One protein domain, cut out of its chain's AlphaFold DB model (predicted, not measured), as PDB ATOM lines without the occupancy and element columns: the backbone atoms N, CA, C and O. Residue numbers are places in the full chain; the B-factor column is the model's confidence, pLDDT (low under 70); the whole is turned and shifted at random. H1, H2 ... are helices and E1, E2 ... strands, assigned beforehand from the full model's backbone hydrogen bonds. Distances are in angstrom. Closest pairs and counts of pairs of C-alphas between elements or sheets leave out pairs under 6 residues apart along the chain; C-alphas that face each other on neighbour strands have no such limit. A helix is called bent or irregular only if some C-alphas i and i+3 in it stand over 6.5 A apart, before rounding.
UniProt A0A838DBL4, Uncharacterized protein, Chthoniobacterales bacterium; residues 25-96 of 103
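AT A GLANCE: This is residues 25 to 96 of the 103 residues of an uncharacterized protein of Chthoniobacterales bacterium (UniProt A0A838DBL4). What does the model look like at first sight? It has two lobes: a small one at one end, made of the hairpin E1 and E2 with the short helix H1 near it, and a larger one, a loose cluster of the short helices H2, H3 and H4 with their centres in a triangle. The long link of residues 45 to 65 runs from the small lobe to the larger one and folds back there before H2. What is it built of? The printed part has 72 residues, with four named helices and two named strands in the order H1 E1 E2 H2 H3 H4, the two strands making one antiparallel sheet of order E1 - E2, and its class is mixed, helices and strands. How large is it? It is loose and elongated, with a radius of gyration of the C-alphas of 15.7 A and spans of 46 by 29 by 21 A.

IN THESE COORDINATES: Where are the strands? E1 is residues 35 to 38, 9.5 A long, from C-alpha 35 at (-1.182, -29.930, -5.876), and E2 is residues 41 to 44, 10.1 A. Where are the helices? H1 is residues 25 to 29, 6.1 A, from C-alpha 25 at (-10.048, -31.931, -15.219). H2 is residues 66 to 72, 10.0 A, and H3 is residues 74 to 81, 10.2 A. H4 is residues 88 to 96, 8.8 A, to C-alpha 96 at (24.855, -31.016, 5.110); it is neither bent nor irregular, but only just: C-alphas 93 and 96 are 6.4 A apart.

HOW THE PARTS SIT: How do the strands pair? E1 and E2 form a hairpin, antiparallel at 138 degrees between directions, with N 36 and O 43 at 2.8 A and N 38 and O 41 at 2.9 A, within hydrogen-bond range. What is near them? The closest C-alphas of H1 and E2 are those of Cys 27 and Leu 42, 7.6 A apart. How do the other helices stand? H4 touches H2, closest at the C-alphas of Glu 66 and Gly 88, 5.8 A, at a steep tilt of 62 degrees, the same way. H4 touches H3, closest at the C-alphas of Val 76 and Gly 88, 6.3 A, at a steep tilt of 57 degrees, opposite ways. H2 and H3 only just touch, only at the corner by their link, with 3 pairs of C-alphas within 8 A, the closest those of Leu 70 and Arg 77, 4.9 A. What of the helices' backbones and of the pairs that are apart? In H1, H2, H3 and H4 every O i to N i+4 pair is within hydrogen-bond range. Among the pairs that are apart are H1 and H2, and E1 and H4.

THE WHOLE: How far does it reach? The two C-alphas farthest apart are those of Ala 25 and Glu 56, 46.1 A. Is it unbroken? The printed part has no cut, and the link from E2 to H2, 21 residues, is long. Where is confidence low? Residues 30 to 33 are under 70, and the mean pLDDT of the printed part is 89.7.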
ATOM      1  N   ALA A  25     -10.379 -30.644 -14.624       81.00
ATOM      2  CA  ALA A  25     -10.048 -31.931 -15.219       81.00
ATOM      3  C   ALA A  25      -8.540 -32.075 -15.486       81.00
ATOM      4  O   ALA A  25      -7.998 -33.159 -15.276       81.00
ATOM      5  N   ASP A  26      -7.858 -31.008 -15.914       78.44
ATOM      6  CA  ASP A  26      -6.408 -31.017 -16.131       78.44
ATOM      7  C   ASP A  26      -5.643 -31.129 -14.814       78.44
ATOM      8  O   ASP A  26      -4.735 -31.952 -14.725       78.44
ATOM      9  N   CYS A  27      -6.045 -30.392 -13.773       71.50
ATOM     10  CA  CYS A  27      -5.427 -30.494 -12.449       71.50
ATOM     11  C   CYS A  27      -5.620 -31.881 -11.823       71.50
ATOM     12  O   CYS A  27      -4.710 -32.400 -11.192       71.50
ATOM     13  N   ARG A  28      -6.788 -32.511 -12.010       72.31
ATOM     14  CA  ARG A  28      -7.055 -33.869 -11.503       72.31
ATOM     15  C   ARG A  28      -6.321 -34.954 -12.303       72.31
ATOM     16  O   ARG A  28      -5.986 -36.000 -11.749       72.31
ATOM     17  N   LYS A  29      -6.075 -34.733 -13.602       74.44
ATOM     18  CA  LYS A  29      -5.294 -35.638 -14.471       74.44
ATOM     19  C   LYS A  29      -3.792 -35.483 -14.266       74.44
ATOM     20  O   LYS A  29      -3.067 -36.480 -14.318       74.44
ATOM     21  N   GLN A  30      -3.322 -34.256 -14.044       64.69
ATOM     22  CA  GLN A  30      -1.974 -33.992 -13.571       64.69
ATOM     23  C   GLN A  30      -1.873 -34.533 -12.151       64.69
ATOM     24  O   GLN A  30      -2.159 -33.854 -11.176       64.69
ATOM     25  N   LYS A  31      -1.388 -35.766 -12.026       55.25
ATOM     26  CA  LYS A  31      -0.816 -36.266 -10.774       55.25
ATOM     27  C   LYS A  31       0.492 -35.519 -10.448       55.25
ATOM     28  O   LYS A  31       1.498 -36.163 -10.166       55.25
ATOM     29  N   ASP A  32       0.526 -34.187 -10.560       59.34
ATOM     30  CA  ASP A  32       1.592 -33.413  -9.932       59.34
ATOM     31  C   ASP A  32       1.347 -33.571  -8.432       59.34
ATOM     32  O   ASP A  32       0.365 -33.065  -7.887       59.34
ATOM     33  N   SER A  33       2.198 -34.366  -7.782       62.53
ATOM     34  CA  SER A  33       2.099 -34.744  -6.369       62.53
ATOM     35  C   SER A  33       2.139 -33.549  -5.416       62.53
ATOM     36  O   SER A  33       2.061 -33.730  -4.206       62.53
ATOM     37  N   HIS A  34       2.314 -32.342  -5.949       72.38
ATOM     38  CA  HIS A  34       2.439 -31.099  -5.210       72.38
ATOM     39  C   HIS A  34       1.191 -30.210  -5.306       72.38
ATOM     40  O   HIS A  34       1.246 -29.081  -4.830       72.38
ATOM     41  N   LEU A  35       0.092 -30.655  -5.929       79.56
ATOM     42  CA  LEU A  35      -1.182 -29.930  -5.876       79.56
ATOM     43  C   LEU A  35      -1.915 -30.219  -4.559       79.56
ATOM     44  O   LEU A  35      -2.284 -31.358  -4.287       79.56
ATOM     45  N   GLU A  36      -2.154 -29.180  -3.762       81.75
ATOM     46  CA  GLU A  36      -2.848 -29.246  -2.472       81.75
ATOM     47  C   GLU A  36      -4.148 -28.431  -2.523       81.75
ATOM     48  O   GLU A  36      -4.157 -27.286  -2.981       81.75
ATOM     49  N   GLU A  37      -5.260 -29.008  -2.059       82.56
ATOM     50  CA  GLU A  37      -6.515 -28.267  -1.904       82.56
ATOM     51  C   GLU A  37      -6.411 -27.302  -0.716       82.56
ATOM     52  O   GLU A  37      -6.198 -27.712   0.423       82.56
ATOM     53  N   LEU A  38      -6.591 -26.006  -0.975       79.31
ATOM     54  CA  LEU A  38      -6.630 -24.970   0.052       79.31
ATOM     55  C   LEU A  38      -7.635 -23.885  -0.351       79.31
ATOM     56  O   LEU A  38      -7.545 -23.300  -1.431       79.31
ATOM     57  N   ASN A  39      -8.596 -23.608   0.536       84.69
ATOM     58  CA  ASN A  39      -9.653 -22.603   0.348       84.69
ATOM     59  C   ASN A  39     -10.478 -22.786  -0.944       84.69
ATOM     60  O   ASN A  39     -10.841 -21.809  -1.596       84.69
ATOM     61  N   GLY A  40     -10.764 -24.036  -1.328       80.25
ATOM     62  CA  GLY A  40     -11.572 -24.347  -2.515       80.25
ATOM     63  C   GLY A  40     -10.832 -24.221  -3.852       80.25
ATOM     64  O   GLY A  40     -11.474 -24.235  -4.899       80.25
ATOM     65  N   ALA A  41      -9.501 -24.106  -3.834       76.31
ATOM     66  CA  ALA A  41      -8.651 -24.104  -5.022       76.31
ATOM     67  C   ALA A  41      -7.484 -25.095  -4.877       76.31
ATOM     68  O   ALA A  41      -7.134 -25.490  -3.765       76.31
ATOM     69  N   LEU A  42      -6.869 -25.473  -6.002       77.56
ATOM     70  CA  LEU A  42      -5.675 -26.324  -6.042       77.56
ATOM     71  C   LEU A  42      -4.413 -25.460  -6.125       77.56
ATOM     72  O   LEU A  42      -4.242 -24.689  -7.071       77.56
ATOM     73  N   TRP A  43      -3.527 -25.600  -5.142       77.81
ATOM     74  CA  TRP A  43      -2.290 -24.835  -5.007       77.81
ATOM     75  C   TRP A  43      -1.068 -25.702  -5.273       77.81
ATOM     76  O   TRP A  43      -0.968 -26.813  -4.770       77.81
ATOM     77  N   LEU A  44      -0.093 -25.172  -6.015       78.94
ATOM     78  CA  LEU A  44       1.195 -25.835  -6.227       78.94
ATOM     79  C   LEU A  44       2.110 -25.634  -5.007       78.94
ATOM     80  O   LEU A  44       2.827 -24.637  -4.920       78.94
ATOM     81  N   ASN A  45       2.154 -26.605  -4.098       82.19
ATOM     82  CA  ASN A  45       3.120 -26.678  -3.000       82.19
ATOM     83  C   ASN A  45       4.441 -27.314  -3.464       82.19
ATOM     84  O   ASN A  45       4.872 -28.376  -3.013       82.19
ATOM     85  N   ARG A  46       5.105 -26.660  -4.419       84.00
ATOM     86  CA  ARG A  46       6.394 -27.124  -4.939       84.00
ATOM     87  C   ARG A  46       7.532 -26.650  -4.032       84.00
ATOM     88  O   ARG A  46       7.614 -25.472  -3.692       84.00
ATOM     89  N   LEU A  47       8.460 -27.548  -3.693       85.31
ATOM     90  CA  LEU A  47       9.747 -27.144  -3.115       85.31
ATOM     91  C   LEU A  47      10.466 -26.175  -4.071       85.31
ATOM     92  O   LEU A  47      10.574 -26.480  -5.262       85.31
ATOM     93  N   PRO A  48      10.984 -25.033  -3.588       87.06
ATOM     94  CA  PRO A  48      11.750 -24.139  -4.443       87.06
ATOM     95  C   PRO A  48      12.996 -24.849  -4.998       87.06
ATOM     96  O   PRO A  48      13.420 -25.887  -4.466       87.06
ATOM     97  N   PRO A  49      13.592 -24.315  -6.079       90.00
ATOM     98  CA  PRO A  49      14.826 -24.857  -6.624       90.00
ATOM     99  C   PRO A  49      15.898 -24.988  -5.533       90.00
ATOM    100  O   PRO A  49      15.984 -24.107  -4.678       90.00
ATOM    101  N   PRO A  50      16.695 -26.069  -5.548       92.44
ATOM    102  CA  PRO A  50      17.742 -26.275  -4.560       92.44
ATOM    103  C   PRO A  50      18.770 -25.141  -4.607       92.44
ATOM    104  O   PRO A  50      19.266 -24.791  -5.681       92.44
ATOM    105  N   VAL A  51      19.122 -24.600  -3.443       93.12
ATOM    106  CA  VAL A  51      20.133 -23.551  -3.295       93.12
ATOM    107  C   VAL A  51      21.261 -24.036  -2.390       93.12
ATOM    108  O   VAL A  51      21.039 -24.630  -1.338       93.12
ATOM    109  N   TYR A  52      22.494 -23.724  -2.781       92.88
ATOM    110  CA  TYR A  52      23.682 -23.930  -1.960       92.88
ATOM    111  C   TYR A  52      24.095 -22.596  -1.358       92.88
ATOM    112  O   TYR A  52      24.438 -21.658  -2.074       92.88
ATOM    113  N   THR A  53      24.000 -22.482  -0.039       94.62
ATOM    114  CA  THR A  53      24.320 -21.250   0.678       94.62
ATOM    115  C   THR A  53      25.218 -21.604   1.847       94.62
ATOM    116  O   THR A  53      24.837 -22.428   2.668       94.62
ATOM    117  N   ALA A  54      26.391 -20.977   1.922       96.31
ATOM    118  CA  ALA A  54      27.312 -21.211   3.025       96.31
ATOM    119  C   ALA A  54      26.623 -20.924   4.379       96.31
ATOM    120  O   ALA A  54      25.891 -19.925   4.461       96.31
ATOM    121  N   PRO A  55      26.785 -21.783   5.407       95.56
ATOM    122  CA  PRO A  55      26.001 -21.695   6.637       95.56
ATOM    123  C   PRO A  55      26.133 -20.352   7.369       95.56
ATOM    124  O   PRO A  55      25.172 -19.888   7.976       95.56
ATOM    125  N   GLU A  56      27.279 -19.685   7.248       96.12
ATOM    126  CA  GLU A  56      27.560 -18.359   7.806       96.12
ATOM    127  C   GLU A  56      26.694 -17.234   7.218       96.12
ATOM    128  O   GLU A  56      26.625 -16.143   7.780       96.12
ATOM    129  N   ARG A  57      26.003 -17.473   6.093       95.75
ATOM    130  CA  ARG A  57      25.052 -16.503   5.528       95.75
ATOM    131  C   ARG A  57      23.682 -16.542   6.205       95.75
ATOM    132  O   ARG A  57      22.818 -15.762   5.795       95.75
ATOM    133  N   PHE A  58      23.464 -17.447   7.159       96.25
ATOM    134  CA  PHE A  58      22.265 -17.479   7.990       96.25
ATOM    135  C   PHE A  58      22.526 -16.786   9.326       96.25
ATOM    136  O   PHE A  58      23.571 -16.964   9.945       96.25
ATOM    137  N   GLY A  59      21.563 -15.987   9.766       94.25
ATOM    138  CA  GLY A  59      21.657 -15.170  10.971       94.25
ATOM    139  C   GLY A  59      20.309 -14.533  11.317       94.25
ATOM    140  O   GLY A  59      19.299 -14.907  10.718       94.25
ATOM    141  N   PRO A  60      20.272 -13.559  12.241       94.38
ATOM    142  CA  PRO A  60      19.026 -12.929  12.687       94.38
ATOM    143  C   PRO A  60      18.191 -12.333  11.543       94.38
ATOM    144  O   PRO A  60      16.985 -12.555  11.484       94.38
ATOM    145  N   ASP A  61      18.840 -11.660  10.589       94.62
ATOM    146  CA  ASP A  61      18.171 -11.027   9.440       94.62
ATOM    147  C   ASP A  61      17.867 -12.005   8.294       94.62
ATOM    148  O   ASP A  61      17.127 -11.693   7.358       94.62
ATOM    149  N   ARG A  62      18.462 -13.201   8.334       94.00
ATOM    150  CA  ARG A  62      18.308 -14.237   7.310       94.00
ATOM    151  C   ARG A  62      18.248 -15.607   7.983       94.00
ATOM    152  O   ARG A  62      19.251 -16.323   7.980       94.00
ATOM    153  N   PRO A  63      17.104 -15.975   8.577       96.31
ATOM    154  CA  PRO A  63      16.982 -17.241   9.281       96.31
ATOM    155  C   PRO A  63      17.168 -18.418   8.320       96.31
ATOM    156  O   PRO A  63      16.838 -18.343   7.132       96.31
ATOM    157  N   PHE A  64      17.698 -19.519   8.845       97.56
ATOM    158  CA  PHE A  64      17.770 -20.768   8.100       97.56
ATOM    159  C   PHE A  64      16.353 -21.306   7.835       97.56
ATOM    160  O   PHE A  64      15.546 -21.369   8.767       97.56
ATOM    161  N   PRO A  65      16.015 -21.704   6.596       96.62
ATOM    162  CA  PRO A  65      14.685 -22.208   6.264       96.62
ATOM    163  C   PRO A  65      14.541 -23.687   6.670       96.62
ATOM    164  O   PRO A  65      14.504 -24.584   5.829       96.62
ATOM    165  N   GLU A  66      14.449 -23.918   7.979       97.56
ATOM    166  CA  GLU A  66      14.410 -25.232   8.639       97.56
ATOM    167  C   GLU A  66      13.417 -26.208   7.994       97.56
ATOM    168  O   GLU A  66      13.805 -27.265   7.502       97.56
ATOM    169  N   GLU A  67      12.135 -25.842   7.937       95.94
ATOM    170  CA  GLU A  67      11.080 -26.742   7.454       95.94
ATOM    171  C   GLU A  67      11.282 -27.137   5.986       95.94
ATOM    172  O   GLU A  67      11.034 -28.275   5.591       95.94
ATOM    173  N   LEU A  68      11.794 -26.214   5.173       95.06
ATOM    174  CA  LEU A  68      12.094 -26.455   3.767       95.06
ATOM    175  C   LEU A  68      13.252 -27.450   3.626       95.06
ATOM    176  O   LEU A  68      13.147 -28.397   2.844       95.06
ATOM    177  N   TYR A  69      14.307 -27.287   4.428       97.56
ATOM    178  CA  TYR A  69      15.429 -28.222   4.471       97.56
ATOM    179  C   TYR A  69      14.983 -29.620   4.924       97.56
ATOM    180  O   TYR A  69      15.262 -30.608   4.246       97.56
ATOM    181  N   LEU A  70      14.207 -29.717   6.007       97.69
ATOM    182  CA  LEU A  70      13.677 -30.990   6.509       97.69
ATOM    183  C   LEU A  70      12.678 -31.640   5.544       97.69
ATOM    184  O   LEU A  70      12.493 -32.856   5.546       97.69
ATOM    185  N   ARG A  71      11.972 -30.850   4.728       95.38
ATOM    186  CA  ARG A  71      11.057 -31.373   3.702       95.38
ATOM    187  C   ARG A  71      11.827 -31.952   2.520       95.38
ATOM    188  O   ARG A  71      11.333 -32.872   1.878       95.38
ATOM    189  N   ARG A  72      13.034 -31.448   2.257       95.62
ATOM    190  CA  ARG A  72      13.935 -31.997   1.241       95.62
ATOM    191  C   ARG A  72      14.704 -33.230   1.731       95.62
ATOM    192  O   ARG A  72      14.907 -34.146   0.942       95.62
ATOM    193  N   HIS A  73      15.099 -33.261   3.004       97.50
ATOM    194  CA  HIS A  73      15.918 -34.329   3.595       97.50
ATOM    195  C   HIS A  73      15.138 -35.079   4.677       97.50
ATOM    196  O   HIS A  73      15.219 -34.774   5.869       97.50
ATOM    197  N   SER A  74      14.340 -36.059   4.248       97.44
ATOM    198  CA  SER A  74      13.468 -36.853   5.125       97.44
ATOM    199  C   SER A  74      14.228 -37.648   6.189       97.44
ATOM    200  O   SER A  74      13.701 -37.890   7.270       97.44
ATOM    201  N   ASP A  75      15.462 -38.048   5.897       98.19
ATOM    202  CA  ASP A  75      16.368 -38.706   6.836       98.19
ATOM    203  C   ASP A  75      16.779 -37.762   7.975       98.19
ATOM    204  O   ASP A  75      16.708 -38.138   9.144       98.19
ATOM    205  N   VAL A  76      17.103 -36.507   7.651       98.31
ATOM    206  CA  VAL A  76      17.397 -35.477   8.656       98.31
ATOM    207  C   VAL A  76      16.147 -35.162   9.469       98.31
ATOM    208  O   VAL A  76      16.220 -35.065  10.691       98.31
ATOM    209  N   ARG A  77      14.978 -35.072   8.823       98.50
ATOM    210  CA  ARG A  77      13.697 -34.904   9.528       98.50
ATOM    211  C   ARG A  77      13.452 -36.021  10.534       98.50
ATOM    212  O   ARG A  77      13.069 -35.730  11.664       98.50
ATOM    213  N   ALA A  78      13.683 -37.274  10.147       98.31
ATOM    214  CA  ALA A  78      13.540 -38.413  11.047       98.31
ATOM    215  C   ALA A  78      14.537 -38.342  12.216       98.31
ATOM    216  O   ALA A  78      14.152 -38.585  13.357       98.31
ATOM    217  N   ALA A  79      15.787 -37.947  11.957       98.06
ATOM    218  CA  ALA A  79      16.805 -37.782  12.993       98.06
ATOM    219  C   ALA A  79      16.456 -36.665  13.994       98.06
ATOM    220  O   ALA A  79      16.631 -36.846  15.199       98.06
ATOM    221  N   VAL A  80      15.917 -35.538  13.517       98.25
ATOM    222  CA  VAL A  80      15.440 -34.439  14.371       98.25
ATOM    223  C   VAL A  80      14.221 -34.870  15.185       98.25
ATOM    224  O   VAL A  80      14.199 -34.695  16.400       98.25
ATOM    225  N   ALA A  81      13.230 -35.505  14.550       98.00
ATOM    226  CA  ALA A  81      12.034 -35.998  15.236       98.00
ATOM    227  C   ALA A  81      12.353 -37.074  16.290       98.00
ATOM    228  O   ALA A  81      11.691 -37.143  17.322       98.00
ATOM    229  N   GLY A  82      13.383 -37.892  16.051       97.62
ATOM    230  CA  GLY A  82      13.892 -38.883  17.002       97.62
ATOM    231  C   GLY A  82      14.843 -38.323  18.065       97.62
ATOM    232  O   GLY A  82      15.338 -39.093  18.884       97.62
ATOM    233  N   GLY A  83      15.135 -37.016  18.057       97.56
ATOM    234  CA  GLY A  83      16.022 -36.366  19.027       97.56
ATOM    235  C   GLY A  83      17.516 -36.656  18.842       97.56
ATOM    236  O   GLY A  83      18.320 -36.251  19.677       97.56
ATOM    237  N   ALA A  84      17.914 -37.325  17.756       97.38
ATOM    238  CA  ALA A  84      19.319 -37.577  17.437       97.38
ATOM    239  C   ALA A  84      20.054 -36.299  16.998       97.38
ATOM    240  O   ALA A  84      21.276 -36.212  17.102       97.38
ATOM    241  N   MET A  85      19.312 -35.303  16.502       96.31
ATOM    242  CA  MET A  85      19.834 -33.992  16.129       96.31
ATOM    243  C   MET A  85      18.915 -32.891  16.660       96.31
ATOM    244  O   MET A  85      17.697 -33.059  16.636       96.31
ATOM    245  N   PRO A  86      19.461 -31.746  17.101       97.25
ATOM    246  CA  PRO A  86      18.648 -30.676  17.673       97.25
ATOM    247  C   PRO A  86      17.851 -29.895  16.616       97.25
ATOM    248  O   PRO A  86      16.833 -29.296  16.944       97.25
ATOM    249  N   SER A  87      18.318 -29.868  15.364       98.19
ATOM    250  CA  SER A  87      17.648 -29.219  14.230       98.19
ATOM    251  C   SER A  87      18.255 -29.655  12.891       98.19
ATOM    252  O   SER A  87      19.381 -30.161  12.821       98.19
ATOM    253  N   GLY A  88      17.524 -29.409  11.809       98.06
ATOM    254  CA  GLY A  88      18.005 -29.466  10.437       98.06
ATOM    255  C   GLY A  88      19.114 -28.452  10.177       98.06
ATOM    256  O   GLY A  88      20.074 -28.783   9.485       98.06
ATOM    257  N   PHE A  89      19.057 -27.263  10.785       98.12
ATOM    258  CA  PHE A  89      20.149 -26.296  10.698       98.12
ATOM    259  C   PHE A  89      21.447 -26.829  11.310       98.12
ATOM    260  O   PHE A  89      22.498 -26.722  10.681       98.12
ATOM    261  N   HIS A  90      21.377 -27.480  12.474       98.12
ATOM    262  CA  HIS A  90      22.541 -28.130  13.079       98.12
ATOM    263  C   HIS A  90      23.124 -29.197  12.146       98.12
ATOM    264  O   HIS A  90      24.333 -29.238  11.921       98.12
ATOM    265  N   HIS A  91      22.274 -30.035  11.540       98.19
ATOM    266  CA  HIS A  91      22.733 -30.970  10.514       98.19
ATOM    267  C   HIS A  91      23.416 -30.240   9.349       98.19
ATOM    268  O   HIS A  91      24.500 -30.631   8.925       98.19
ATOM    269  N   TYR A  92      22.808 -29.171   8.834       98.12
ATOM    270  CA  TYR A  92      23.332 -28.424   7.695       98.12
ATOM    271  C   TYR A  92      24.703 -27.799   7.968       98.12
ATOM    272  O   TYR A  92      25.601 -27.916   7.133       98.12
ATOM    273  N   GLN A  93      24.870 -27.177   9.138       97.44
ATOM    274  CA  GLN A  93      26.112 -26.528   9.561       97.44
ATOM    275  C   GLN A  93      27.269 -27.519   9.707       97.44
ATOM    276  O   GLN A  93      28.378 -27.223   9.271       97.44
ATOM    277  N   HIS A  94      27.017 -28.684  10.311       97.56
ATOM    278  CA  HIS A  94      28.072 -29.643  10.642       97.56
ATOM    279  C   HIS A  94      28.346 -30.674   9.539       97.56
ATOM    280  O   HIS A  94      29.474 -31.151   9.427       97.56
ATOM    281  N   TYR A  95      27.342 -31.000   8.720       97.25
ATOM    282  CA  TYR A  95      27.419 -32.087   7.737       97.25
ATOM    283  C   TYR A  95      26.859 -31.665   6.380       97.25
ATOM    284  O   TYR A  95      27.565 -31.703   5.373       97.25
ATOM    285  N   GLY A  96      25.611 -31.192   6.347       96.62
ATOM    286  CA  GLY A  96      24.855 -31.016   5.110       96.62
ATOM    287  C   GLY A  96      25.525 -30.110   4.075       96.62
ATOM    288  O   GLY A  96      25.481 -30.418   2.884       96.62
TER     289      GLY A  96